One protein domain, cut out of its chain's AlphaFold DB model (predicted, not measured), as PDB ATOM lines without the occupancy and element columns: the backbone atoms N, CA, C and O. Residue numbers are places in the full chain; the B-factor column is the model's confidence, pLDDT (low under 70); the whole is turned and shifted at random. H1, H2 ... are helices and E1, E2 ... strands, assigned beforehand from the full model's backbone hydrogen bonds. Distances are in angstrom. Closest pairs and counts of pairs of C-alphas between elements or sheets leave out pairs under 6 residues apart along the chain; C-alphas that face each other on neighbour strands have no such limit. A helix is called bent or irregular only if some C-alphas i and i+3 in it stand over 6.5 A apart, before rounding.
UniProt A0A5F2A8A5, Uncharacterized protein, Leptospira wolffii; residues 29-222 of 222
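What this domain is: This is residues 29 to 222 of the 222 residues of an uncharacterized protein of Leptospira wolffii (UniProt A0A5F2A8A5). The model is a wide U: a long bent ribbon of E1, E2 and E3 makes its floor, a helical arm of H1, H2 and H3 rises at one end, and a strand-rich head rises at the other. In the head, the last part of E1, the first part of E2 and E6 make one layer of a sandwich, two sheets face to face with crossed strands, and E5, E4, E7 and E8 the other; H4 and H5 lie at its end. The 194 printed residues hold five named helices and eight named strands, in the order E1 E2 H1 H2 H3 E3 E4 E5 E6 H4 E7 E8 H5, mixed in class. The sheet E5 E4 E7 E8 is antiparallel; the other is branched. The whole is extended, with a radius of gyration of the C-alphas of 29.2 A and spans of 82 by 51 by 26 A.

Where its parts are: E1, residues 29 to 59, begins at C-alpha 29 (12.433, -4.177, -9.377), is 52.2 A long and bends by 117 degrees at residue 41. E2, residues 62 to 93, is 60.3 A long and bends by 105 degrees at residue 73. H1 is residues 95 to 101, and H2, residues 107 to 123, is 25.2 A long and irregular, with C-alphas 108 and 111 7.5 A apart. H3 is residues 125 to 128, and E3, residues 134 to 148, is 42.0 A long. E4 is residues 157 to 163, E5 166 to 172, E6 177 to 181, H4 182 to 189, E7 194 to 201 and E8 204 to 212. H5, residues 214 to 221, ends at C-alpha 221 (16.912, -19.476, -59.853).

How they stand to each other: E1 and E2 form a hairpin, with N 43 and O 78 2.9 A apart. E1 lies on one side of E2; E3, with N 79 and O 140 at 2.8 A, and E6, with N 63 and O 180 at 2.8 A, lie on the other side, antiparallel to E2. H1 touches residues 107 to 113 of H2, closest at C-alphas 101 and 110, 6.3 A, in a helical hairpin. H2 and H3 meet only through their link. The sandwich's strands cross at 75 degrees; C-alphas 52 of E1 and 207 of E8 are closest, 4.6 A. Between the neighbour strands E4 and E5, N 161 and O 169 are 2.9 A apart, between E4 and E7, N 160 and O 198 are 2.9 A apart, and between E7 and E8, N 197 and O 209 are 2.8 A apart, each within hydrogen-bond range. H4 touches H5, closest at C-alphas 182 and 217, 5.9 A, at a steep tilt of 65 degrees, opposite ways. H5 only grazes the branched sheet; H4 only grazes both. Every O i to N i+4 pair is within range in H1, H4 and H5, and 11 of 13 in H2; H3 is too short for one.

The domain as a whole: The C-alphas farthest apart, of Arg 108 and Ala 174, are 84.0 A apart. The printed part has no cut and no long link. Mean pLDDT of the printed part is 84.2; residues 103 to 109 and 222 are under 70.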
ATOM      1  N   GLU A  29      12.969  -2.813  -9.340       82.81
ATOM      2  CA  GLU A  29      12.433  -4.177  -9.377       82.81
ATOM      3  C   GLU A  29      13.224  -4.981 -10.418       82.81
ATOM      4  O   GLU A  29      13.311  -4.595 -11.582       82.81
ATOM      5  N   SER A  30      13.880  -6.051  -9.975       81.06
ATOM      6  CA  SER A  30      14.754  -6.883 -10.815       81.06
ATOM      7  C   SER A  30      14.106  -8.196 -11.234       81.06
ATOM      8  O   SER A  30      14.575  -8.851 -12.159       81.06
ATOM      9  N   GLY A  31      13.021  -8.569 -10.562       79.94
ATOM     10  CA  GLY A  31      12.273  -9.775 -10.845       79.94
ATOM     11  C   GLY A  31      11.364 -10.147  -9.685       79.94
ATOM     12  O   GLY A  31      11.194  -9.398  -8.721       79.94
ATOM     13  N   LYS A  32      10.794 -11.341  -9.793       82.25
ATOM     14  CA  LYS A  32       9.813 -11.891  -8.866       82.25
ATOM     15  C   LYS A  32      10.258 -13.286  -8.445       82.25
ATOM     16  O   LYS A  32      10.638 -14.094  -9.291       82.25
ATOM     17  N   LYS A  33      10.229 -13.561  -7.144       81.06
ATOM     18  CA  LYS A  33      10.449 -14.890  -6.576       81.06
ATOM     19  C   LYS A  33       9.101 -15.502  -6.235       81.06
ATOM     20  O   LYS A  33       8.336 -14.918  -5.477       81.06
ATOM     21  N   ILE A  34       8.835 -16.689  -6.764       81.12
ATOM     22  CA  ILE A  34       7.636 -17.451  -6.417       81.12
ATOM     23  C   ILE A  34       7.923 -18.199  -5.112       81.12
ATOM     24  O   ILE A  34       8.877 -18.975  -5.043       81.12
ATOM     25  N   LEU A  35       7.129 -17.936  -4.076       80.25
ATOM     26  CA  LEU A  35       7.251 -18.569  -2.761       80.25
ATOM     27  C   LEU A  35       6.407 -19.838  -2.670       80.25
ATOM     28  O   LEU A  35       6.876 -20.861  -2.176       80.25
ATOM     29  N   SER A  36       5.178 -19.784  -3.174       77.19
ATOM     30  CA  SER A  36       4.282 -20.935  -3.226       77.19
ATOM     31  C   SER A  36       3.347 -20.847  -4.425       77.19
ATOM     32  O   SER A  36       3.106 -19.770  -4.978       77.19
ATOM     33  N   LYS A  37       2.841 -22.009  -4.835       79.75
ATOM     34  CA  LYS A  37       1.794 -22.139  -5.844       79.75
ATOM     35  C   LYS A  37       0.653 -22.950  -5.259       79.75
ATOM     36  O   LYS A  37       0.885 -24.010  -4.682       79.75
ATOM     37  N   GLU A  38      -0.559 -22.458  -5.431       81.38
ATOM     38  CA  GLU A  38      -1.790 -23.109  -5.011       81.38
ATOM     39  C   GLU A  38      -2.740 -23.189  -6.207       81.38
ATOM     40  O   GLU A  38      -2.941 -22.208  -6.920       81.38
ATOM     41  N   ILE A  39      -3.330 -24.359  -6.449       79.44
ATOM     42  CA  ILE A  39      -4.364 -24.522  -7.475       79.44
ATOM     43  C   ILE A  39      -5.708 -24.251  -6.806       79.44
ATOM     44  O   ILE A  39      -6.162 -25.041  -5.984       79.44
ATOM     45  N   LEU A  40      -6.343 -23.136  -7.158       77.31
ATOM     46  CA  LEU A  40      -7.621 -22.728  -6.575       77.31
ATOM     47  C   LEU A  40      -8.802 -23.444  -7.225       77.31
ATOM     48  O   LEU A  40      -9.753 -23.833  -6.551       77.31
ATOM     49  N   LYS A  41      -8.765 -23.598  -8.549       77.19
ATOM     50  CA  LYS A  41      -9.813 -24.281  -9.305       77.19
ATOM     51  C   LYS A  41      -9.187 -25.009 -10.479       77.19
ATOM     52  O   LYS A  41      -8.368 -24.443 -11.192       77.19
ATOM     53  N   SER A  42      -9.603 -26.247 -10.691       74.69
ATOM     54  CA  SER A  42      -9.324 -26.984 -11.914       74.69
ATOM     55  C   SER A  42     -10.658 -27.391 -12.518       74.69
ATOM     56  O   SER A  42     -11.526 -27.920 -11.822       74.69
ATOM     57  N   GLU A  43     -10.849 -27.081 -13.791       80.19
ATOM     58  CA  GLU A  43     -12.043 -27.429 -14.540       80.19
ATOM     59  C   GLU A  43     -11.629 -28.081 -15.852       80.19
ATOM     60  O   GLU A  43     -10.871 -27.505 -16.630       80.19
ATOM     61  N   LYS A  44     -12.132 -29.293 -16.083       77.06
ATOM     62  CA  LYS A  44     -11.913 -30.017 -17.330       77.06
ATOM     63  C   LYS A  44     -13.008 -29.650 -18.309       77.06
ATOM     64  O   LYS A  44     -14.184 -29.900 -18.046       77.06
ATOM     65  N   LEU A  45     -12.625 -29.076 -19.436       80.25
ATOM     66  CA  LEU A  45     -13.530 -28.693 -20.506       80.25
ATOM     67  C   LEU A  45     -13.216 -29.503 -21.751       80.25
ATOM     68  O   LEU A  45     -12.065 -29.665 -22.140       80.25
ATOM     69  N   ARG A  46     -14.269 -29.999 -22.396       78.06
ATOM     70  CA  ARG A  46     -14.169 -30.571 -23.736       78.06
ATOM     71  C   ARG A  46     -14.626 -29.523 -24.723       78.06
ATOM     72  O   ARG A  46     -15.749 -29.028 -24.627       78.06
ATOM     73  N   ARG A  47     -13.745 -29.174 -25.649       80.69
ATOM     74  CA  ARG A  47     -14.028 -28.230 -26.719       80.69
ATOM     75  C   ARG A  47     -13.836 -28.937 -28.044       80.69
ATOM     76  O   ARG A  47     -12.808 -29.552 -28.278       80.69
ATOM     77  N   THR A  48     -14.809 -28.798 -28.927       81.25
ATOM     78  CA  THR A  48     -14.623 -29.111 -30.340       81.25
ATOM     79  C   THR A  48     -14.172 -27.844 -31.051       81.25
ATOM     80  O   THR A  48     -14.836 -26.808 -30.953       81.25
ATOM     81  N   SER A  49     -13.042 -27.905 -31.738       81.12
ATOM     82  CA  SER A  49     -12.541 -26.834 -32.587       81.12
ATOM     83  C   SER A  49     -12.195 -27.396 -33.959       81.12
ATOM     84  O   SER A  49     -11.810 -28.554 -34.110       81.12
ATOM     85  N   GLU A  50     -12.405 -26.588 -34.989       84.06
ATOM     86  CA  GLU A  50     -11.993 -26.946 -36.337       84.06
ATOM     87  C   GLU A  50     -10.589 -26.391 -36.565       84.06
ATOM     88  O   GLU A  50     -10.365 -25.187 -36.420       84.06
ATOM     89  N   GLN A  51      -9.636 -27.273 -36.855       86.38
ATOM     90  CA  GLN A  51      -8.231 -26.908 -37.006       86.38
ATOM     91  C   GLN A  51      -7.636 -27.566 -38.244       86.38
ATOM     92  O   GLN A  51      -7.890 -28.739 -38.535       86.38
ATOM     93  N   TYR A  52      -6.811 -26.802 -38.951       86.44
ATOM     94  CA  TYR A  52      -6.082 -27.250 -40.127       86.44
ATOM     95  C   TYR A  52      -4.593 -27.002 -39.945       86.44
ATOM     96  O   TYR A  52      -4.145 -25.873 -39.737       86.44
ATOM     97  N   ASN A  53      -3.831 -28.079 -40.071       89.19
ATOM     98  CA  ASN A  53      -2.391 -28.056 -40.166       89.19
ATOM     99  C   ASN A  53      -1.970 -27.920 -41.636       89.19
ATOM    100  O   ASN A  53      -2.521 -28.562 -42.536       89.19
ATOM    101  N   ILE A  54      -0.973 -27.077 -41.870       92.38
ATOM    102  CA  ILE A  54      -0.476 -26.750 -43.201       92.38
ATOM    103  C   ILE A  54       0.954 -27.261 -43.280       92.38
ATOM    104  O   ILE A  54       1.867 -26.708 -42.674       92.38
ATOM    105  N   SER A  55       1.137 -28.343 -44.024       93.50
ATOM    106  CA  SER A  55       2.455 -28.877 -44.340       93.50
ATOM    107  C   SER A  55       2.900 -28.357 -45.696       93.50
ATOM    108  O   SER A  55       2.077 -28.165 -46.593       93.50
ATOM    109  N   TYR A  56       4.200 -28.150 -45.865       93.62
ATOM    110  CA  TYR A  56       4.748 -27.718 -47.139       93.62
ATOM    111  C   TYR A  56       5.995 -28.509 -47.513       93.62
ATOM    112  O   TYR A  56       6.772 -28.933 -46.659       93.62
ATOM    113  N   GLU A  57       6.190 -28.678 -48.813       93.94
ATOM    114  CA  GLU A  57       7.375 -29.285 -49.399       93.94
ATOM    115  C   GLU A  57       7.799 -28.464 -50.615       93.94
ATOM    116  O   GLU A  57       6.971 -28.069 -51.435       93.94
ATOM    117  N   ILE A  58       9.094 -28.186 -50.744       90.94
ATOM    118  CA  ILE A  58       9.638 -27.468 -51.897       90.94
ATOM    119  C   ILE A  58      10.414 -28.460 -52.749       90.94
ATOM    120  O   ILE A  58      11.434 -28.996 -52.316       90.94
ATOM    121  N   LYS A  59       9.952 -28.672 -53.981       90.88
ATOM    122  CA  LYS A  59      10.570 -29.588 -54.937       90.88
ATOM    123  C   LYS A  59      10.495 -29.015 -56.346       90.88
ATOM    124  O   LYS A  59       9.483 -28.441 -56.729       90.88
ATOM    125  N   ASP A  60      11.578 -29.152 -57.112       85.62
ATOM    126  CA  ASP A  60      11.637 -28.801 -58.539       85.62
ATOM    127  C   ASP A  60      11.039 -27.413 -58.860       85.62
ATOM    128  O   ASP A  60      10.170 -27.260 -59.719       85.62
ATOM    129  N   LYS A  61      11.491 -26.379 -58.130       90.06
ATOM    130  CA  LYS A  61      11.046 -24.971 -58.268       90.06
ATOM    131  C   LYS A  61       9.553 -24.739 -57.965       90.06
ATOM    132  O   LYS A  61       9.016 -23.672 -58.266       90.06
ATOM    133  N   THR A  62       8.895 -25.708 -57.337       92.50
ATOM    134  CA  THR A  62       7.477 -25.679 -56.973       92.50
ATOM    135  C   THR A  62       7.324 -25.842 -55.464       92.50
ATOM    136  O   THR A  62       7.976 -26.679 -54.840       92.50
ATOM    137  N   LEU A  63       6.459 -25.028 -54.872       93.31
ATOM    138  CA  LEU A  63       6.006 -25.161 -53.497       93.31
ATOM    139  C   LEU A  63       4.723 -25.992 -53.484       93.31
ATOM    140  O   LEU A  63       3.714 -25.581 -54.054       93.31
ATOM    141  N   TYR A  64       4.767 -27.147 -52.839       94.31
ATOM    142  CA  TYR A  64       3.625 -28.016 -52.602       94.31
ATOM    143  C   TYR A  64       3.087 -27.746 -51.203       94.31
ATOM    144  O   TYR A  64       3.817 -27.847 -50.222       94.31
ATOM    145  N   LEU A  65       1.811 -27.394 -51.122       93.12
ATOM    146  CA  LEU A  65       1.071 -27.179 -49.889       93.12
ATOM    147  C   LEU A  65       0.117 -28.348 -49.699       93.12
ATOM    148  O   LEU A  65      -0.678 -28.644 -50.592       93.12
ATOM    149  N   SER A  66       0.190 -28.979 -48.537       92.44
ATOM    150  CA  SER A  66      -0.674 -30.078 -48.126       92.44
ATOM    151  C   SER A  66      -1.440 -29.664 -46.882       92.44
ATOM    152  O   SER A  66      -0.856 -29.259 -45.877       92.44
ATOM    153  N   PHE A  67      -2.757 -29.780 -46.955       90.62
ATOM    154  CA  PHE A  67      -3.673 -29.361 -45.908       90.62
ATOM    155  C   PHE A  67      -4.287 -30.598 -45.260       90.62
ATOM    156  O   PHE A  67      -5.071 -31.313 -45.893       90.62
ATOM    157  N   ASP A  68      -3.935 -30.845 -44.001       87.50
ATOM    158  CA  ASP A  68      -4.572 -31.870 -43.178       87.50
ATOM    159  C   ASP A  68      -5.225 -31.211 -41.973       87.50
ATOM    160  O   ASP A  68      -4.632 -30.404 -41.269       87.50
ATOM    161  N   GLY A  69      -6.480 -31.543 -41.746       83.00
ATOM    162  CA  GLY A  69      -7.282 -30.903 -40.722       83.00
ATOM    163  C   GLY A  69      -8.601 -31.609 -40.527       83.00
ATOM    164  O   GLY A  69      -8.822 -32.701 -41.063       83.00
ATOM    165  N   GLY A  70      -9.477 -30.973 -39.769       84.19
ATOM    166  CA  GLY A  70     -10.833 -31.431 -39.521       84.19
ATOM    167  C   GLY A  70     -11.320 -30.992 -38.148       84.19
ATOM    168  O   GLY A  70     -10.770 -30.070 -37.540       84.19
ATOM    169  N   ILE A  71     -12.359 -31.663 -37.656       82.88
ATOM    170  CA  ILE A  71     -12.879 -31.387 -36.318       82.88
ATOM    171  C   ILE A  71     -12.030 -32.136 -35.307       82.88
ATOM    172  O   ILE A  71     -11.932 -33.369 -35.319       82.88
ATOM    173  N   VAL A  72     -11.437 -31.363 -34.416       83.81
ATOM    174  CA  VAL A  72     -10.624 -31.835 -33.317       83.81
ATOM    175  C   VAL A  72     -11.388 -31.607 -32.023       83.81
ATOM    176  O   VAL A  72     -11.985 -30.555 -31.809       83.81
ATOM    177  N   GLU A  73     -11.369 -32.596 -31.141       83.00
ATOM    178  CA  GLU A  73     -11.770 -32.405 -29.756       83.00
ATOM    179  C   GLU A  73     -10.543 -32.283 -28.874       83.00
ATOM    180  O   GLU A  73      -9.661 -33.145 -28.849       83.00
ATOM    181  N   GLU A  74     -10.523 -31.170 -28.164       82.88
ATOM    182  CA  GLU A  74      -9.505 -30.771 -27.222       82.88
ATOM    183  C   GLU A  74     -10.069 -30.962 -25.818       82.88
ATOM    184  O   GLU A  74     -11.127 -30.429 -25.463       82.88
ATOM    185  N   GLU A  75      -9.355 -31.738 -25.014       79.62
ATOM    186  CA  GLU A  75      -9.554 -31.775 -23.573       79.62
ATOM    187  C   GLU A  75      -8.655 -30.698 -22.965       79.62
ATOM    188  O   GLU A  75      -7.426 -30.804 -22.979       79.62
ATOM    189  N   VAL A  76      -9.285 -29.620 -22.507       78.12
ATOM    190  CA  VAL A  76      -8.628 -28.445 -21.946       78.12
ATOM    191  C   VAL A  76      -8.822 -28.458 -20.440       78.12
ATOM    192  O   VAL A  76      -9.944 -28.341 -19.947       78.12
ATOM    193  N   ASP A  77      -7.719 -28.527 -19.712       75.69
ATOM    194  CA  ASP A  77      -7.711 -28.314 -18.275       75.69
ATOM    195  C   ASP A  77      -7.512 -26.817 -18.026       75.69
ATOM    196  O   ASP A  77      -6.439 -26.249 -18.256       75.69
ATOM    197  N   LYS A  78      -8.577 -26.154 -17.572       77.50
ATOM    198  CA  LYS A  78      -8.511 -24.780 -17.080       77.50
ATOM    199  C   LYS A  78      -8.080 -24.819 -15.629       77.50
ATOM    200  O   LYS A  78      -8.805 -25.329 -14.774       77.50
ATOM    201  N   VAL A  79      -6.898 -24.290 -15.354       78.81
ATOM    202  CA  VAL A  79      -6.315 -24.245 -14.019       78.81
ATOM    203  C   VAL A  79      -6.206 -22.788 -13.599       78.81
ATOM    204  O   VAL A  79      -5.506 -21.983 -14.214       78.81
ATOM    205  N   LEU A  80      -6.924 -22.453 -12.534       77.56
ATOM    206  CA  LEU A  80      -6.803 -21.181 -11.852       77.56
ATOM    207  C   LEU A  80      -5.761 -21.355 -10.752       77.56
ATOM    208  O   LEU A  80      -6.000 -22.028  -9.745       77.56
ATOM    209  N   GLU A  81      -4.588 -20.788 -10.988       80.25
ATOM    210  CA  GLU A  81      -3.442 -20.867 -10.093       80.25
ATOM    211  C   GLU A  81      -3.299 -19.562  -9.324       80.25
ATOM    212  O   GLU A  81      -3.447 -18.469  -9.868       80.25
ATOM    213  N   LYS A  82      -2.979 -19.684  -8.047       80.00
ATOM    214  CA  LYS A  82      -2.596 -18.593  -7.172       80.00
ATOM    215  C   LYS A  82      -1.120 -18.762  -6.856       80.00
ATOM    216  O   LYS A  82      -0.721 -19.746  -6.236       80.00
ATOM    217  N   GLU A  83      -0.304 -17.825  -7.307       83.94
ATOM    218  CA  GLU A  83       1.118 -17.785  -6.991       83.94
ATOM    219  C   GLU A  83       1.347 -16.716  -5.920       83.94
ATOM    220  O   GLU A  83       0.956 -15.562  -6.088       83.94
ATOM    221  N   ASN A  84       1.967 -17.093  -4.804       79.44
ATOM    222  CA  ASN A  84       2.414 -16.138  -3.798       79.44
ATOM    223  C   ASN A  84       3.810 -15.655  -4.193       79.44
ATOM    224  O   ASN A  84       4.738 -16.460  -4.337       79.44
ATOM    225  N   VAL A  85       3.949 -14.351  -4.409       82.06
ATOM    226  CA  VAL A  85       5.137 -13.764  -5.021       82.06
ATOM    227  C   VAL A  85       5.762 -12.727  -4.099       82.06
ATOM    228  O   VAL A  85       5.086 -11.902  -3.485       82.06
ATOM    229  N   GLU A  86       7.088 -12.744  -4.045       82.69
ATOM    230  CA  GLU A  86       7.905 -11.727  -3.401       82.69
ATOM    231  C   GLU A  86       8.759 -11.015  -4.458       82.69
ATOM    232  O   GLU A  86       9.436 -11.647  -5.274       82.69
ATOM    233  N   LYS A  87       8.722  -9.682  -4.482       82.19
ATOM    234  CA  LYS A  87       9.522  -8.882  -5.411       82.19
ATOM    235  C   LYS A  87      10.983  -8.884  -4.990       82.19
ATOM    236  O   LYS A  87      11.310  -8.632  -3.834       82.19
ATOM    237  N   ILE A  88      11.870  -9.091  -5.957       82.81
ATOM    238  CA  ILE A  88      13.311  -8.965  -5.763       82.81
ATOM    239  C   ILE A  88      13.730  -7.576  -6.230       82.81
ATOM    240  O   ILE A  88      13.638  -7.241  -7.416       82.81
ATOM    241  N   TYR A  89      14.255  -6.781  -5.306       82.75
ATOM    242  CA  TYR A  89      14.798  -5.464  -5.609       82.75
ATOM    243  C   TYR A  89      16.311  -5.520  -5.773       82.75
ATOM    244  O   TYR A  89      17.016  -6.155  -4.991       82.75
ATOM    245  N   ASN A  90      16.814  -4.804  -6.771       85.88
ATOM    246  CA  ASN A  90      18.234  -4.535  -6.918       85.88
ATOM    247  C   ASN A  90      18.514  -3.099  -6.470       85.88
ATOM    248  O   ASN A  90      17.804  -2.169  -6.862       85.88
ATOM    249  N   VAL A  91      19.552  -2.932  -5.657       86.00
ATOM    250  CA  VAL A  91      20.005  -1.638  -5.152       86.00
ATOM    251  C   VAL A  91      21.307  -1.295  -5.853       86.00
ATOM    252  O   VAL A  91      22.311  -1.993  -5.714       86.00
ATOM    253  N   ARG A  92      21.299  -0.210  -6.623       88.56
ATOM    254  CA  ARG A  92      22.463   0.270  -7.372       88.56
ATOM    255  C   ARG A  92      22.809   1.688  -6.950       88.56
ATOM    256  O   ARG A  92      21.963   2.425  -6.453       88.56
ATOM    257  N   LYS A  93      24.060   2.086  -7.176       87.62
ATOM    258  CA  LYS A  93      24.468   3.491  -7.048       87.62
ATOM    259  C   LYS A  93      23.722   4.312  -8.097       87.62
ATOM    260  O   LYS A  93      23.663   3.901  -9.255       87.62
ATOM    261  N   SER A  94      23.147   5.436  -7.688       84.81
ATOM    262  CA  SER A  94      22.410   6.304  -8.599       84.81
ATOM    263  C   SER A  94      23.347   6.994  -9.591       84.81
ATOM    264  O   SER A  94      24.534   7.200  -9.318       84.81
ATOM    265  N   GLU A  95      22.810   7.419 -10.733       84.69
ATOM    266  CA  GLU A  95      23.549   8.251 -11.691       84.69
ATOM    267  C   GLU A  95      24.046   9.551 -11.042       84.69
ATOM    268  O   GLU A  95      25.151  10.011 -11.325       84.69
ATOM    269  N   TYR A  96      23.269  10.103 -10.101       80.50
ATOM    270  CA  TYR A  96      23.659  11.261  -9.299       80.50
ATOM    271  C   TYR A  96      24.906  10.980  -8.449       80.50
ATOM    272  O   TYR A  96      25.836  11.788  -8.439       80.50
ATOM    273  N   TYR A  97      24.966   9.828  -7.778       80.81
ATOM    274  CA  TYR A  97      26.144   9.417  -7.018       80.81
ATOM    275  C   TYR A  97      27.359   9.225  -7.935       80.81
ATOM    276  O   TYR A  97      28.438   9.743  -7.651       80.81
ATOM    277  N   ILE A  98      27.197   8.516  -9.055       82.94
ATOM    278  CA  ILE A  98      28.293   8.228  -9.993       82.94
ATOM    279  C   ILE A  98      28.862   9.539 -10.553       82.94
ATOM    280  O   ILE A  98      30.054   9.812 -10.407       82.94
ATOM    281  N   LYS A  99      28.003  10.433 -11.056       81.31
ATOM    282  CA  LYS A  99      28.400  11.739 -11.605       81.31
ATOM    283  C   LYS A  99      29.194  12.599 -10.618       81.31
ATOM    284  O   LYS A  99      30.102  13.315 -11.020       81.31
ATOM    285  N   ASN A 100      28.865  12.547  -9.327       75.50
ATOM    286  CA  ASN A 100      29.536  13.362  -8.313       75.50
ATOM    287  C   ASN A 100      30.781  12.701  -7.692       75.50
ATOM    288  O   ASN A 100      31.521  13.393  -6.987       75.50
ATOM    289  N   THR A 101      31.030  11.408  -7.941       72.88
ATOM    290  CA  THR A 101      32.130  10.655  -7.307       72.88
ATOM    291  C   THR A 101      33.221  10.152  -8.258       72.88
ATOM    292  O   THR A 101      34.348  10.001  -7.792       72.88
ATOM    293  N   THR A 102      32.959   9.934  -9.556       71.38
ATOM    294  CA  THR A 102      33.951   9.336 -10.485       71.38
ATOM    295  C   THR A 102      34.471  10.249 -11.601       71.38
ATOM    296  O   THR A 102      35.662  10.194 -11.887       71.38
ATOM    297  N   GLU A 103      33.655  11.111 -12.218       54.94
ATOM    298  CA  GLU A 103      34.080  11.929 -13.375       54.94
ATOM    299  C   GLU A 103      34.015  13.431 -13.061       54.94
ATOM    300  O   GLU A 103      32.941  14.022 -13.006       54.94
ATOM    301  N   GLY A 104      35.164  14.071 -12.806       56.62
ATOM    302  CA  GLY A 104      35.247  15.529 -12.593       56.62
ATOM    303  C   GLY A 104      34.512  16.070 -11.350       56.62
ATOM    304  O   GLY A 104      34.329  17.281 -11.213       56.62
ATOM    305  N   GLY A 105      34.078  15.188 -10.447       57.59
ATOM    306  CA  GLY A 105      33.287  15.524  -9.266       57.59
ATOM    307  C   GLY A 105      34.051  16.296  -8.183       57.59
ATOM    308  O   GLY A 105      35.280  16.276  -8.096       57.59
ATOM    309  N   ARG A 106      33.302  16.974  -7.302       59.66
ATOM    310  CA  ARG A 106      33.839  17.709  -6.142       59.66
ATOM    311  C   ARG A 106      34.399  16.724  -5.107       59.66
ATOM    312  O   ARG A 106      33.725  16.395  -4.136       59.66
ATOM    313  N   THR A 107      35.657  16.315  -5.267       59.00
ATOM    314  CA  THR A 107      36.402  15.384  -4.388       59.00
ATOM    315  C   THR A 107      36.301  15.716  -2.895       59.00
ATOM    316  O   THR A 107      36.296  14.816  -2.062       59.00
ATOM    317  N   ARG A 108      36.135  16.996  -2.532       62.09
ATOM    318  CA  ARG A 108      35.941  17.441  -1.137       62.09
ATOM    319  C   ARG A 108      34.628  16.976  -0.491       62.09
ATOM    320  O   ARG A 108      34.527  17.010   0.729       62.09
ATOM    321  N   LEU A 109      33.629  16.567  -1.273       69.69
ATOM    322  CA  LEU A 109      32.316  16.134  -0.778       69.69
ATOM    323  C   LEU A 109      32.130  14.610  -0.796       69.69
ATOM    324  O   LEU A 109      31.081  14.123  -0.386       69.69
ATOM    325  N   LEU A 110      33.148  13.852  -1.215       73.69
ATOM    326  CA  LEU A 110      33.099  12.392  -1.351       73.69
ATOM    327  C   LEU A 110      32.659  11.687  -0.056       73.69
ATOM    328  O   LEU A 110      31.827  10.783  -0.082       73.69
ATOM    329  N   LEU A 111      33.166  12.149   1.092       76.25
ATOM    330  CA  LEU A 111      32.831  11.593   2.405       76.25
ATOM    331  C   LEU A 111      31.339  11.762   2.737       76.25
ATOM    332  O   LEU A 111      30.735  10.855   3.303       76.25
ATOM    333  N   PHE A 112      30.720  12.872   2.320       77.94
ATOM    334  CA  PHE A 112      29.282  13.088   2.501       77.94
ATOM    335  C   PHE A 112      28.446  12.152   1.623       77.94
ATOM    336  O   PHE A 112      27.451  11.627   2.103       77.94
ATOM    337  N   PHE A 113      28.865  11.860   0.388       78.88
ATOM    338  CA  PHE A 113      28.172  10.881  -0.461       78.88
ATOM    339  C   PHE A 113      28.277   9.448   0.085       78.88
ATOM    340  O   PHE A 113      27.305   8.696   0.033       78.88
ATOM    341  N   HIS A 114      29.421   9.064   0.662       81.50
ATOM    342  CA  HIS A 114      29.564   7.769   1.337       81.50
ATOM    343  C   HIS A 114      28.711   7.669   2.607       81.50
ATOM    344  O   HIS A 114      28.085   6.634   2.837       81.50
ATOM    345  N   LEU A 115      28.636   8.746   3.398       82.94
ATOM    346  CA  LEU A 115      27.697   8.834   4.518       82.94
ATOM    347  C   LEU A 115      26.247   8.740   4.025       82.94
ATOM    348  O   LEU A 115      25.460   8.017   4.624       82.94
ATOM    349  N   GLY A 116      25.909   9.398   2.915       81.69
ATOM    350  CA  GLY A 116      24.593   9.310   2.274       81.69
ATOM    351  C   GLY A 116      24.215   7.875   1.911       81.69
ATOM    352  O   GLY A 116      23.159   7.406   2.322       81.69
ATOM    353  N   ILE A 117      25.114   7.124   1.258       84.81
ATOM    354  CA  ILE A 117      24.920   5.683   1.005       84.81
ATOM    355  C   ILE A 117      24.670   4.918   2.307       84.81
ATOM    356  O   ILE A 117      23.754   4.104   2.362       84.81
ATOM    357  N   PHE A 118      25.471   5.155   3.348       85.69
ATOM    358  CA  PHE A 118      25.326   4.461   4.629       85.69
ATOM    359  C   PHE A 118      23.954   4.722   5.268       85.69
ATOM    360  O   PHE A 118      23.262   3.777   5.654       85.69
ATOM    361  N   PHE A 119      23.527   5.986   5.323       84.69
ATOM    362  CA  PHE A 119      22.209   6.355   5.835       84.69
ATOM    363  C   PHE A 119      21.087   5.776   4.977       84.69
ATOM    364  O   PHE A 119      20.113   5.253   5.517       84.69
ATOM    365  N   GLU A 120      21.222   5.805   3.653       83.44
ATOM    366  CA  GLU A 120      20.207   5.231   2.781       83.44
ATOM    367  C   GLU A 120      20.087   3.720   2.957       83.44
ATOM    368  O   GLU A 120      18.966   3.237   3.132       83.44
ATOM    369  N   CYS A 121      21.207   2.992   2.986       84.69
ATOM    370  CA  CYS A 121      21.254   1.546   3.206       84.69
ATOM    371  C   CYS A 121      20.590   1.121   4.518       84.69
ATOM    372  O   CYS A 121      19.945   0.078   4.550       84.69
ATOM    373  N   ILE A 122      20.746   1.902   5.591       84.44
ATOM    374  CA  ILE A 122      20.208   1.548   6.911       84.44
ATOM    375  C   ILE A 122      18.755   1.998   7.068       84.44
ATOM    376  O   ILE A 122      17.935   1.244   7.582       84.44
ATOM    377  N   PHE A 123      18.421   3.217   6.642       81.94
ATOM    378  CA  PHE A 123      17.153   3.849   7.013       81.94
ATOM    379  C   PHE A 123      16.134   3.944   5.890       81.94
ATOM    380  O   PHE A 123      14.960   4.129   6.179       81.94
ATOM    381  N   THR A 124      16.535   3.862   4.622       81.62
ATOM    382  CA  THR A 124      15.597   4.079   3.505       81.62
ATOM    383  C   THR A 124      15.426   2.851   2.631       81.62
ATOM    384  O   THR A 124      14.298   2.544   2.254       81.62
ATOM    385  N   ILE A 125      16.504   2.119   2.344       83.31
ATOM    386  CA  ILE A 125      16.465   0.913   1.519       83.31
ATOM    387  C   ILE A 125      15.558  -0.145   2.148       83.31
ATOM    388  O   ILE A 125      14.648  -0.561   1.439       83.31
ATOM    389  N   PRO A 126      15.662  -0.495   3.448       83.44
ATOM    390  CA  PRO A 126      14.816  -1.536   4.025       83.44
ATOM    391  C   PRO A 126      13.322  -1.235   3.909       83.44
ATOM    392  O   PRO A 126      12.551  -2.153   3.687       83.44
ATOM    393  N   PHE A 127      12.917   0.039   3.991       82.50
ATOM    394  CA  PHE A 127      11.519   0.452   3.829       82.50
ATOM    395  C   PHE A 127      11.088   0.530   2.360       82.50
ATOM    396  O   PHE A 127       9.952   0.208   2.038       82.50
ATOM    397  N   ARG A 128      11.985   0.942   1.453       77.25
ATOM    398  CA  ARG A 128      11.717   1.005   0.003       77.25
ATOM    399  C   ARG A 128      11.695  -0.373  -0.656       77.25
ATOM    400  O   ARG A 128      11.039  -0.537  -1.678       77.25
ATOM    401  N   THR A 129      12.419  -1.333  -0.090       79.31
ATOM    402  CA  THR A 129      12.436  -2.738  -0.510       79.31
ATOM    403  C   THR A 129      11.580  -3.619   0.393       79.31
ATOM    404  O   THR A 129      11.557  -4.831   0.193       79.31
ATOM    405  N   TRP A 130      10.899  -3.041   1.392       80.31
ATOM    406  CA  TRP A 130       9.926  -3.773   2.190       80.31
ATOM    407  C   TRP A 130       8.764  -4.145   1.282       80.31
ATOM    408  O   TRP A 130       7.991  -3.286   0.857       80.31
ATOM    409  N   ASN A 131       8.651  -5.428   0.975       75.19
ATOM    410  CA  ASN A 131       7.593  -5.931   0.129       75.19
ATOM    411  C   ASN A 131       6.965  -7.152   0.798       75.19
ATOM    412  O   ASN A 131       7.568  -8.226   0.750       75.19
ATOM    413  N   PRO A 132       5.779  -7.011   1.421       76.06
ATOM    414  CA  PRO A 132       5.034  -8.180   1.857       76.06
ATOM    415  C   PRO A 132       4.751  -9.056   0.635       76.06
ATOM    416  O   PRO A 132       4.554  -8.546  -0.474       76.06
ATOM    417  N   SER A 133       4.759 -10.372   0.823       77.31
ATOM    418  CA  SER A 133       4.360 -11.254  -0.260       77.31
ATOM    419  C   SER A 133       2.892 -11.017  -0.603       77.31
ATOM    420  O   SER A 133       2.068 -10.721   0.266       77.31
ATOM    421  N   PHE A 134       2.574 -11.083  -1.889       76.06
ATOM    422  CA  PHE A 134       1.219 -10.870  -2.376       76.06
ATOM    423  C   PHE A 134       0.841 -11.950  -3.376       76.06
ATOM    424  O   PHE A 134       1.691 -12.609  -3.975       76.06
ATOM    425  N   ASP A 135      -0.463 -12.137  -3.511       80.06
ATOM    426  CA  ASP A 135      -1.032 -13.215  -4.297       80.06
ATOM    427  C   ASP A 135      -1.343 -12.726  -5.717       80.06
ATOM    428  O   ASP A 135      -2.121 -11.789  -5.904       80.06
ATOM    429  N   GLU A 136      -0.754 -13.373  -6.721       78.88
ATOM    430  CA  GLU A 136      -1.094 -13.190  -8.132       78.88
ATOM    431  C   GLU A 136      -1.946 -14.372  -8.606       78.88
ATOM    432  O   GLU A 136      -1.607 -15.534  -8.377       78.88
ATOM    433  N   VAL A 137      -3.071 -14.079  -9.262       79.31
ATOM    434  CA  VAL A 137      -3.977 -15.102  -9.799       79.31
ATOM    435  C   VAL A 137      -3.771 -15.216 -11.302       79.31
ATOM    436  O   VAL A 137      -3.946 -14.245 -12.039       79.31
ATOM    437  N   PHE A 138      -3.442 -16.418 -11.757       74.00
ATOM    438  CA  PHE A 138      -3.260 -16.758 -13.157       74.00
ATOM    439  C   PHE A 138      -4.371 -17.688 -13.625       74.00
ATOM    440  O   PHE A 138      -4.722 -18.657 -12.954       74.00
ATOM    441  N   ASN A 139      -4.893 -17.410 -14.817       76.94
ATOM    442  CA  ASN A 139      -5.791 -18.314 -15.517       76.94
ATOM    443  C   ASN A 139      -4.993 -18.999 -16.628       76.94
ATOM    444  O   ASN A 139      -4.591 -18.341 -17.590       76.94
ATOM    445  N   ARG A 140      -4.698 -20.288 -16.458       72.31
ATOM    446  CA  ARG A 140      -3.963 -21.089 -17.437       72.31
ATOM    447  C   ARG A 140      -4.904 -22.096 -18.074       72.31
ATOM    448  O   ARG A 140      -5.650 -22.783 -17.384       72.31
ATOM    449  N   GLU A 141      -4.835 -22.198 -19.393       76.06
ATOM    450  CA  GLU A 141      -5.528 -23.233 -20.154       76.06
ATOM    451  C   GLU A 141      -4.470 -24.171 -20.730       76.06
ATOM    452  O   GLU A 141      -3.582 -23.733 -21.462       76.06
ATOM    453  N   ILE A 142      -4.523 -25.447 -20.350       74.12
ATOM    454  CA  ILE A 142      -3.577 -26.467 -20.806       74.12
ATOM    455  C   ILE A 142      -4.353 -27.488 -21.630       74.12
ATOM    456  O   ILE A 142      -5.288 -28.111 -21.132       74.12
ATOM    457  N   VAL A 143      -3.963 -27.670 -22.891       73.50
ATOM    458  CA  VAL A 143      -4.503 -28.743 -23.734       73.50
ATOM    459  C   VAL A 143      -3.828 -30.047 -23.316       73.50
ATOM    460  O   VAL A 143      -2.628 -30.219 -23.515       73.50
ATOM    461  N   VAL A 144      -4.584 -30.944 -22.684       77.25
ATOM    462  CA  VAL A 144      -4.075 -32.218 -22.148       77.25
ATOM    463  C   VAL A 144      -4.090 -33.299 -23.214       77.25
ATOM    464  O   VAL A 144      -3.171 -34.113 -23.296       77.25
ATOM    465  N   ASN A 145      -5.143 -33.321 -24.025       76.81
ATOM    466  CA  ASN A 145      -5.311 -34.312 -25.070       76.81
ATOM    467  C   ASN A 145      -6.026 -33.703 -26.271       76.81
ATOM    468  O   ASN A 145      -6.932 -32.880 -26.123       76.81
ATOM    469  N   GLN A 146      -5.628 -34.146 -27.456       77.94
ATOM    470  CA  GLN A 146      -6.160 -33.682 -28.723       77.94
ATOM    471  C   GLN A 146      -6.475 -34.906 -29.578       77.94
ATOM    472  O   GLN A 146      -5.590 -35.701 -29.897       77.94
ATOM    473  N   ARG A 147      -7.749 -35.080 -29.938       82.75
ATOM    474  CA  ARG A 147      -8.192 -36.187 -30.793       82.75
ATOM    475  C   ARG A 147      -8.930 -35.670 -32.014       82.75
ATOM    476  O   ARG A 147      -9.851 -34.866 -31.903       82.75
ATOM    477  N   LYS A 148      -8.552 -36.170 -33.187       82.62
ATOM    478  CA  LYS A 148      -9.276 -35.905 -34.432       82.62
ATOM    479  C   LYS A 148     -10.555 -36.742 -34.437       82.62
ATOM    480  O   LYS A 148     -10.480 -37.964 -34.325       82.62
ATOM    481  N   ILE A 149     -11.716 -36.095 -34.526       84.69
ATOM    482  CA  ILE A 149     -13.020 -36.775 -34.599       84.69
ATOM    483  C   ILE A 149     -13.476 -36.910 -36.048       84.69
ATOM    484  O   ILE A 149     -14.092 -37.909 -36.412       84.69
ATOM    485  N   GLN A 150     -13.185 -35.903 -36.870       82.62
ATOM    486  CA  GLN A 150     -13.619 -35.869 -38.257       82.62
ATOM    487  C   GLN A 150     -12.462 -35.503 -39.172       82.62
ATOM    488  O   GLN A 150     -11.649 -34.634 -38.853       82.62
ATOM    489  N   ASP A 151     -12.411 -36.172 -40.319       80.19
ATOM    490  CA  ASP A 151     -11.480 -35.830 -41.380       80.19
ATOM    491  C   ASP A 151     -11.850 -34.534 -42.094       80.19
ATOM    492  O   ASP A 151     -12.952 -34.000 -41.996       80.19
ATOM    493  N   THR A 152     -10.865 -34.037 -42.825       71.00
ATOM    494  CA  THR A 152     -10.866 -32.768 -43.542       71.00
ATOM    495  C   THR A 152     -12.028 -32.692 -44.530       71.00
ATOM    496  O   THR A 152     -12.009 -33.394 -45.548       71.00
ATOM    497  N   ASP A 153     -12.984 -31.798 -44.276       80.88
ATOM    498  CA  ASP A 153     -13.953 -31.359 -45.279       80.88
ATOM    499  C   ASP A 153     -13.437 -30.078 -45.933       80.88
ATOM    500  O   ASP A 153     -13.288 -29.048 -45.274       80.88
ATOM    501  N   ILE A 154     -13.114 -30.155 -47.224       83.12
ATOM    502  CA  ILE A 154     -12.622 -29.008 -48.000       83.12
ATOM    503  C   ILE A 154     -13.757 -28.094 -48.471       83.12
ATOM    504  O   ILE A 154     -13.502 -26.962 -48.881       83.12
ATOM    505  N   ASN A 155     -15.008 -28.560 -48.414       84.62
ATOM    506  CA  ASN A 155     -16.143 -27.779 -48.879       84.62
ATOM    507  C   ASN A 155     -16.352 -26.561 -47.978       84.62
ATOM    508  O   ASN A 155     -16.463 -26.680 -46.758       84.62
ATOM    509  N   GLY A 156     -16.426 -25.381 -48.593       83.75
ATOM    510  CA  GLY A 156     -16.605 -24.117 -47.877       83.75
ATOM    511  C   GLY A 156     -15.327 -23.540 -47.263       83.75
ATOM    512  O   GLY A 156     -15.419 -22.538 -46.555       83.75
ATOM    513  N   LEU A 157     -14.157 -24.132 -47.539       91.69
ATOM    514  CA  LEU A 157     -12.873 -23.532 -47.189       91.69
ATOM    515  C   LEU A 157     -12.395 -22.552 -48.263       91.69
ATOM    516  O   LEU A 157     -12.550 -22.784 -49.465       91.69
ATOM    517  N   THR A 158     -11.740 -21.486 -47.824       93.94
ATOM    518  CA  THR A 158     -11.048 -20.509 -48.666       93.94
ATOM    519  C   THR A 158      -9.570 -20.498 -48.307       93.94
ATOM    520  O   THR A 158      -9.213 -20.355 -47.137       93.94
ATOM    521  N   LEU A 159      -8.717 -20.653 -49.318       94.56
ATOM    522  CA  LEU A 159      -7.269 -20.527 -49.205       94.56
ATOM    523  C   LEU A 159      -6.869 -19.100 -49.565       94.56
ATOM    524  O   LEU A 159      -7.190 -18.618 -50.654       94.56
ATOM    525  N   ILE A 160      -6.119 -18.464 -48.670       95.56
ATOM    526  CA  ILE A 160      -5.486 -17.175 -48.922       95.56
ATOM    527  C   ILE A 160      -3.972 -17.342 -48.794       95.56
ATOM    528  O   ILE A 160      -3.468 -17.753 -47.749       95.56
ATOM    529  N   LEU A 161      -3.248 -17.024 -49.865       95.56
ATOM    530  CA  LEU A 161      -1.792 -16.907 -49.859       95.56
ATOM    531  C   LEU A 161      -1.439 -15.427 -49.845       95.56
ATOM    532  O   LEU A 161      -1.833 -14.701 -50.761       95.56
ATOM    533  N   ARG A 162      -0.697 -14.982 -48.834       95.62
ATOM    534  CA  ARG A 162      -0.348 -13.574 -48.646       95.62
ATOM    535  C   ARG A 162       1.163 -13.393 -48.558       95.62
ATOM    536  O   ARG A 162       1.849 -14.148 -47.879       95.62
ATOM    537  N   ILE A 163       1.678 -12.398 -49.269       95.31
ATOM    538  CA  ILE A 163       3.103 -12.050 -49.317       95.31
ATOM    539  C   ILE A 163       3.206 -10.542 -49.120       95.31
ATOM    540  O   ILE A 163       2.586  -9.797 -49.875       95.31
ATOM    541  N   ASN A 164       3.978 -10.090 -48.127       90.06
ATOM    542  CA  ASN A 164       4.137  -8.665 -47.795       90.06
ATOM    543  C   ASN A 164       2.784  -7.925 -47.694       90.06
ATOM    544  O   ASN A 164       2.582  -6.908 -48.353       90.06
ATOM    545  N   ASP A 165       1.836  -8.490 -46.941       88.56
ATOM    546  CA  ASP A 165       0.461  -7.987 -46.775       88.56
ATOM    547  C   ASP A 165      -0.432  -7.971 -48.034       88.56
ATOM    548  O   ASP A 165      -1.585  -7.546 -47.973       88.56
ATOM    549  N   ILE A 166       0.043  -8.490 -49.170       91.75
ATOM    550  CA  ILE A 166      -0.719  -8.567 -50.424       91.75
ATOM    551  C   ILE A 166      -1.259  -9.984 -50.620       91.75
ATOM    552  O   ILE A 166      -0.507 -10.957 -50.588       91.75
ATOM    553  N   GLU A 167      -2.564 -10.108 -50.872       93.00
ATOM    554  CA  GLU A 167      -3.200 -11.387 -51.208       93.00
ATOM    555  C   GLU A 167      -2.855 -11.791 -52.646       93.00
ATOM    556  O   GLU A 167      -3.362 -11.230 -53.616       93.00
ATOM    557  N   TYR A 168      -1.966 -12.773 -52.778       91.75
ATOM    558  CA  TYR A 168      -1.546 -13.337 -54.057       91.75
ATOM    559  C   TYR A 168      -2.557 -14.353 -54.600       91.75
ATOM    560  O   TYR A 168      -2.830 -14.392 -55.798       91.75
ATOM    561  N   VAL A 169      -3.125 -15.172 -53.712       92.06
ATOM    562  CA  VAL A 169      -4.218 -16.100 -54.017       92.06
ATOM    563  C   VAL A 169      -5.304 -15.890 -52.983       92.06
ATOM    564  O   VAL A 169      -5.004 -15.806 -51.797       92.06
ATOM    565  N   ASN A 170      -6.549 -15.830 -53.437       93.69
ATOM    566  CA  ASN A 170      -7.736 -15.841 -52.598       93.69
ATOM    567  C   ASN A 170      -8.812 -16.619 -53.357       93.69
ATOM    568  O   ASN A 170      -9.416 -16.106 -54.303       93.69
ATOM    569  N   SER A 171      -8.963 -17.901 -53.034       92.56
ATOM    570  CA  SER A 171      -9.884 -18.769 -53.761       92.56
ATOM    571  C   SER A 171     -10.470 -19.879 -52.890       92.56
ATOM    572  O   SER A 171      -9.831 -20.342 -51.940       92.56
ATOM    573  N   PRO A 172     -11.685 -20.354 -53.218       92.69
ATOM    574  CA  PRO A 172     -12.223 -21.572 -52.628       92.69
ATOM    575  C   PRO A 172     -11.275 -22.755 -52.852       92.69
ATOM    576  O   PRO A 172     -10.716 -22.920 -53.941       92.69
ATOM    577  N   MET A 173     -11.103 -23.592 -51.832       90.88
ATOM    578  CA  MET A 173     -10.264 -24.781 -51.934       90.88
ATOM    579  C   MET A 173     -10.940 -25.845 -52.802       90.88
ATOM    580  O   MET A 173     -12.033 -26.310 -52.495       90.88
ATOM    581  N   ALA A 174     -10.257 -26.268 -53.865       87.31
ATOM    582  CA  ALA A 174     -10.703 -27.366 -54.728       87.31
ATOM    583  C   ALA A 174     -10.066 -28.721 -54.362       87.31
ATOM    584  O   ALA A 174     -10.526 -29.769 -54.807       87.31
ATOM    585  N   SER A 175      -8.981 -28.710 -53.584       87.44
ATOM    586  CA  SER A 175      -8.181 -29.888 -53.245       87.44
ATOM    587  C   SER A 175      -7.471 -29.694 -51.905       87.44
ATOM    588  O   SER A 175      -7.188 -28.567 -51.501       87.44
ATOM    589  N   LYS A 176      -7.131 -30.807 -51.243       88.50
ATOM    590  CA  LYS A 176      -6.260 -30.836 -50.053       88.50
ATOM    591  C   LYS A 176      -4.795 -30.535 -50.374       88.50
ATOM    592  O   LYS A 176      -3.992 -30.383 -49.463       88.50
ATOM    593  N   ILE A 177      -4.445 -30.481 -51.656       90.38
ATOM    594  CA  ILE A 177      -3.097 -30.182 -52.127       90.38
ATOM    595  C   ILE A 177      -3.182 -29.026 -53.112       90.38
ATOM    596  O   ILE A 177      -4.003 -29.044 -54.030       90.38
ATOM    597  N   THR A 178      -2.327 -28.026 -52.932       92.00
ATOM    598  CA  THR A 178      -2.163 -26.900 -53.856       92.00
ATOM    599  C   THR A 178      -0.690 -26.729 -54.168       92.00
ATOM    600  O   THR A 178       0.158 -26.891 -53.297       92.00
ATOM    601  N   ASN A 179      -0.369 -26.414 -55.414       93.00
ATOM    602  CA  ASN A 179       0.994 -26.147 -55.838       93.00
ATOM    603  C   ASN A 179       1.140 -24.694 -56.294       93.00
ATOM    604  O   ASN A 179       0.231 -24.101 -56.871       93.00
ATOM    605  N   VAL A 180       2.303 -24.115 -56.018       92.00
ATOM    606  CA  VAL A 180       2.622 -22.736 -56.376       92.00
ATOM    607  C   VAL A 180       4.017 -22.688 -56.982       92.00
ATOM    608  O   VAL A 180       4.987 -23.179 -56.410       92.00
ATOM    609  N   SER A 181       4.125 -22.096 -58.167       92.56
ATOM    610  CA  SER A 181       5.403 -21.911 -58.860       92.56
ATOM    611  C   SER A 181       6.237 -20.831 -58.164       92.56
ATOM    612  O   SER A 181       5.825 -19.668 -58.118       92.56
ATOM    613  N   LEU A 182       7.430 -21.190 -57.670       92.50
ATOM    614  CA  LEU A 182       8.371 -20.233 -57.074       92.50
ATOM    615  C   LEU A 182       8.852 -19.180 -58.090       92.50
ATOM    616  O   LEU A 182       8.869 -18.002 -57.736       92.50
ATOM    617  N   PRO A 183       9.158 -19.522 -59.363       91.19
ATOM    618  CA  PRO A 183       9.461 -18.517 -60.381       91.19
ATOM    619  C   PRO A 183       8.333 -17.504 -60.602       91.19
ATOM    620  O   PRO A 183       8.605 -16.332 -60.863       91.19
ATOM    621  N   SER A 184       7.071 -17.936 -60.490       91.31
ATOM    622  CA  SER A 184       5.915 -17.043 -60.630       91.31
ATOM    623  C   SER A 184       5.818 -16.067 -59.461       91.31
ATOM    624  O   SER A 184       5.627 -14.875 -59.692       91.31
ATOM    625  N   ILE A 185       6.025 -16.553 -58.231       91.62
ATOM    626  CA  ILE A 185       6.135 -15.695 -57.042       91.62
ATOM    627  C   ILE A 185       7.278 -14.696 -57.232       91.62
ATOM    628  O   ILE A 185       7.079 -13.499 -57.045       91.62
ATOM    629  N   ASN A 186       8.447 -15.162 -57.682       91.50
ATOM    630  CA  ASN A 186       9.608 -14.295 -57.848       91.50
ATOM    631  C   ASN A 186       9.396 -13.205 -58.903       91.50
ATOM    632  O   ASN A 186       9.816 -12.064 -58.740       91.50
ATOM    633  N   LYS A 187       8.692 -13.532 -59.987       90.75
ATOM    634  CA  LYS A 187       8.327 -12.553 -61.012       90.75
ATOM    635  C   LYS A 187       7.367 -11.481 -60.481       90.75
ATOM    636  O   LYS A 187       7.445 -10.343 -60.933       90.75
ATOM    637  N   ALA A 188       6.461 -11.845 -59.575       90.19
ATOM    638  CA  ALA A 188       5.446 -10.939 -59.039       90.19
ATOM    639  C   ALA A 188       5.959 -10.079 -57.872       90.19
ATOM    640  O   ALA A 188       5.628  -8.898 -57.802       90.19
ATOM    641  N   PHE A 189       6.777 -10.649 -56.984       91.75
ATOM    642  CA  PHE A 189       7.175 -10.022 -55.716       91.75
ATOM    643  C   PHE A 189       8.693  -9.858 -55.544       91.75
ATOM    644  O   PHE A 189       9.137  -9.342 -54.520       91.75
ATOM    645  N   GLY A 190       9.509 -10.274 -56.516       89.75
ATOM    646  CA  GLY A 190      10.966 -10.318 -56.367       89.75
ATOM    647  C   GLY A 190      11.386 -11.455 -55.437       89.75
ATOM    648  O   GLY A 190      10.900 -12.565 -55.573       89.75
ATOM    649  N   SER A 191      12.253 -11.196 -54.461       88.44
ATOM    650  CA  SER A 191      12.664 -12.213 -53.480       88.44
ATOM    651  C   SER A 191      11.990 -11.957 -52.125       88.44
ATOM    652  O   SER A 191      12.600 -11.317 -51.265       88.44
ATOM    653  N   PRO A 192      10.715 -12.355 -51.929       92.44
ATOM    654  CA  PRO A 192      10.058 -12.220 -50.635       92.44
ATOM    655  C   PRO A 192      10.708 -13.135 -49.592       92.44
ATOM    656  O   PRO A 192      11.118 -14.256 -49.899       92.44
ATOM    657  N   GLU A 193      10.761 -12.661 -48.348       93.06
ATOM    658  CA  GLU A 193      11.311 -13.429 -47.226       93.06
ATOM    659  C   GLU A 193      10.412 -14.621 -46.878       93.06
ATOM    660  O   GLU A 193      10.887 -15.749 -46.729       93.06
ATOM    661  N   GLU A 194       9.101 -14.386 -46.816       94.50
ATOM    662  CA  GLU A 194       8.110 -15.354 -46.360       94.50
ATOM    663  C   GLU A 194       6.761 -15.198 -47.073       94.50
ATOM    664  O   GLU A 194       6.482 -14.196 -47.737       94.50
ATOM    665  N   MET A 195       5.925 -16.224 -46.937       95.50
ATOM    666  CA  MET A 195       4.532 -16.234 -47.365       95.50
ATOM    667  C   MET A 195       3.653 -16.774 -46.248       95.50
ATOM    668  O   MET A 195       3.905 -17.847 -45.699       95.50
ATOM    669  N   GLU A 196       2.577 -16.058 -45.966       96.25
ATOM    670  CA  GLU A 196       1.517 -16.503 -45.083       96.25
ATOM    671  C   GLU A 196       0.528 -17.371 -45.860       96.25
ATOM    672  O   GLU A 196       0.045 -17.005 -46.936       96.25
ATOM    673  N   VAL A 197       0.198 -18.522 -45.289       96.00
ATOM    674  CA  VAL A 197      -0.833 -19.426 -45.789       96.00
ATOM    675  C   VAL A 197      -1.959 -19.446 -44.775       96.00
ATOM    676  O   VAL A 197      -1.780 -19.870 -43.635       96.00
ATOM    677  N   LEU A 198      -3.123 -18.968 -45.193       95.06
ATOM    678  CA  LEU A 198      -4.302 -18.790 -44.360       95.06
ATOM    679  C   LEU A 198      -5.441 -19.655 -44.901       95.06
ATOM    680  O   LEU A 198      -5.696 -19.674 -46.106       95.06
ATOM    681  N   ILE A 199      -6.156 -20.332 -44.006       94.19
ATOM    682  CA  ILE A 199      -7.361 -21.097 -44.340       94.19
ATOM    683  C   ILE A 199      -8.528 -20.539 -43.539       94.19
ATOM    684  O   ILE A 199      -8.452 -20.435 -42.311       94.19
ATOM    685  N   TYR A 200      -9.609 -20.217 -44.240       93.19
ATOM    686  CA  TYR A 200     -10.849 -19.716 -43.661       93.19
ATOM    687  C   TYR A 200     -12.012 -20.657 -43.945       93.19
ATOM    688  O   TYR A 200     -12.106 -21.205 -45.041       93.19
ATOM    689  N   ARG A 201     -12.932 -20.781 -42.987       90.38
ATOM    690  CA  ARG A 201     -14.291 -21.281 -43.212       90.38
ATOM    691  C   ARG A 201     -15.256 -20.133 -42.935       90.38
ATOM    692  O   ARG A 201     -15.423 -19.715 -41.792       90.38
ATOM    693  N   GLY A 202     -15.875 -19.591 -43.981       88.19
ATOM    694  CA  GLY A 202     -16.647 -18.352 -43.848       88.19
ATOM    695  C   GLY A 202     -15.756 -17.206 -43.355       88.19
ATOM    696  O   GLY A 202     -14.817 -16.828 -44.048       88.19
ATOM    697  N   ASN A 203     -16.031 -16.688 -42.154       89.62
ATOM    698  CA  ASN A 203     -15.255 -15.600 -41.542       89.62
ATOM    699  C   ASN A 203     -14.232 -16.082 -40.499       89.62
ATOM    700  O   ASN A 203     -13.448 -15.275 -39.999       89.62
ATOM    701  N   ASP A 204     -14.217 -17.375 -40.173       88.75
ATOM    702  CA  ASP A 204     -13.365 -17.920 -39.121       88.75
ATOM    703  C   ASP A 204     -12.063 -18.463 -39.710       88.75
ATOM    704  O   ASP A 204     -12.071 -19.282 -40.635       88.75
ATOM    705  N   ARG A 205     -10.924 -18.015 -39.169       90.88
ATOM    706  CA  ARG A 205      -9.607 -18.546 -39.539       90.88
ATOM    707  C   ARG A 205      -9.389 -19.882 -38.838       90.88
ATOM    708  O   ARG A 205      -9.253 -19.922 -37.617       90.88
ATOM    709  N   VAL A 206      -9.287 -20.946 -39.625       90.94
ATOM    710  CA  VAL A 206      -9.163 -22.333 -39.151       90.94
ATOM    711  C   VAL A 206      -7.771 -22.932 -39.395       90.94
ATOM    712  O   VAL A 206      -7.456 -23.991 -38.861       90.94
ATOM    713  N   GLY A 207      -6.912 -22.252 -40.160       91.06
ATOM    714  CA  GLY A 207      -5.520 -22.654 -40.381       91.06
ATOM    715  C   GLY A 207      -4.608 -21.465 -40.672       91.06
ATOM    716  O   GLY A 207      -5.025 -20.487 -41.299       91.06
ATOM    717  N   PHE A 208      -3.365 -21.546 -40.199       94.31
ATOM    718  CA  PHE A 208      -2.328 -20.547 -40.445       94.31
ATOM    719  C   PHE A 208      -0.940 -21.183 -40.412       94.31
ATOM    720  O   PHE A 208      -0.620 -21.921 -39.480       94.31
ATOM    721  N   ALA A 209      -0.110 -20.853 -41.394       94.94
ATOM    722  CA  ALA A 209       1.312 -21.160 -41.389       94.94
ATOM    723  C   ALA A 209       2.099 -20.062 -42.103       94.94
ATOM    724  O   ALA A 209       1.585 -19.403 -43.006       94.94
ATOM    725  N   VAL A 210       3.361 -19.907 -41.714       95.25
ATOM    726  CA  VAL A 210       4.317 -19.020 -42.376       95.25
ATOM    727  C   VAL A 210       5.370 -19.887 -43.047       95.25
ATOM    728  O   VAL A 210       5.950 -20.772 -42.416       95.25
ATOM    729  N   ILE A 211       5.589 -19.656 -44.337       94.44
ATOM    730  CA  ILE A 211       6.517 -20.426 -45.159       94.44
ATOM    731  C   ILE A 211       7.692 -19.525 -45.538       94.44
ATOM    732  O   ILE A 211       7.475 -18.529 -46.231       94.44
ATOM    733  N   PRO A 212       8.932 -19.869 -45.153       93.56
ATOM    734  CA  PRO A 212      10.108 -19.133 -45.592       93.56
ATOM    735  C   PRO A 212      10.343 -19.369 -47.089       93.56
ATOM    736  O   PRO A 212      10.424 -20.513 -47.547       93.56
ATOM    737  N   LEU A 213      10.457 -18.289 -47.862       92.81
ATOM    738  CA  LEU A 213      10.583 -18.331 -49.320       92.81
ATOM    739  C   LEU A 213      11.964 -17.932 -49.838       92.81
ATOM    740  O   LEU A 213      12.354 -18.433 -50.895       92.81
ATOM    741  N   LYS A 214      12.715 -17.093 -49.116       89.19
ATOM    742  CA  LYS A 214      13.986 -16.519 -49.591       89.19
ATOM    743  C   LYS A 214      14.945 -17.567 -50.169       89.19
ATOM    744  O   LYS A 214      15.251 -17.564 -51.361       89.19
ATOM    745  N   ASP A 215      15.343 -18.529 -49.338       87.62
ATOM    746  CA  ASP A 215      16.292 -19.584 -49.712       87.62
ATOM    747  C   ASP A 215      15.751 -20.482 -50.831       87.62
ATOM    748  O   ASP A 215      16.504 -21.004 -51.657       87.62
ATOM    749  N   ALA A 216      14.434 -20.698 -50.844       86.56
ATOM    750  CA  ALA A 216      13.760 -21.546 -51.814       86.56
ATOM    751  C   ALA A 216      13.777 -20.915 -53.210       86.56
ATOM    752  O   ALA A 216      14.101 -21.583 -54.196       86.56
ATOM    753  N   ILE A 217      13.475 -19.617 -53.286       88.94
ATOM    754  CA  ILE A 217      13.487 -18.845 -54.525       88.94
ATOM    755  C   ILE A 217      14.916 -18.734 -55.055       88.94
ATOM    756  O   ILE A 217      15.148 -19.058 -56.220       88.94
ATOM    757  N   GLU A 218      15.893 -18.393 -54.212       87.00
ATOM    758  CA  GLU A 218      17.301 -18.305 -54.619       87.00
ATOM    759  C   GLU A 218      17.840 -19.629 -55.178       87.00
ATOM    760  O   GLU A 218      18.498 -19.643 -56.220       87.00
ATOM    761  N   LYS A 219      17.529 -20.760 -54.529       84.94
ATOM    762  CA  LYS A 219      17.892 -22.096 -55.034       84.94
ATOM    763  C   LYS A 219      17.193 -22.425 -56.349       84.94
ATOM    764  O   LYS A 219      17.786 -23.088 -57.190       84.94
ATOM    765  N   SER A 220      15.956 -21.968 -56.536       77.81
ATOM    766  CA  SER A 220      15.185 -22.224 -57.756       77.81
ATOM    767  C   SER A 220      15.671 -21.428 -58.974       77.81
ATOM    768  O   SER A 220      15.378 -21.814 -60.104       77.81
ATOM    769  N   LEU A 221      16.392 -20.324 -58.773       75.75
ATOM    770  CA  LEU A 221      16.912 -19.476 -59.853       75.75
ATOM    771  C   LEU A 221      18.322 -19.869 -60.315       75.75
ATOM    772  O   LEU A 221      18.756 -19.400 -61.366       75.75
ATOM    773  N   LYS A 222      19.008 -20.724 -59.550       67.81
ATOM    774  CA  LYS A 222      20.231 -21.413 -59.985       67.81
ATOM    775  C   LYS A 222      19.897 -22.586 -60.915       67.81
ATOM    776  O   LYS A 222      20.803 -22.936 -61.695       67.81
TER     777      LYS A 222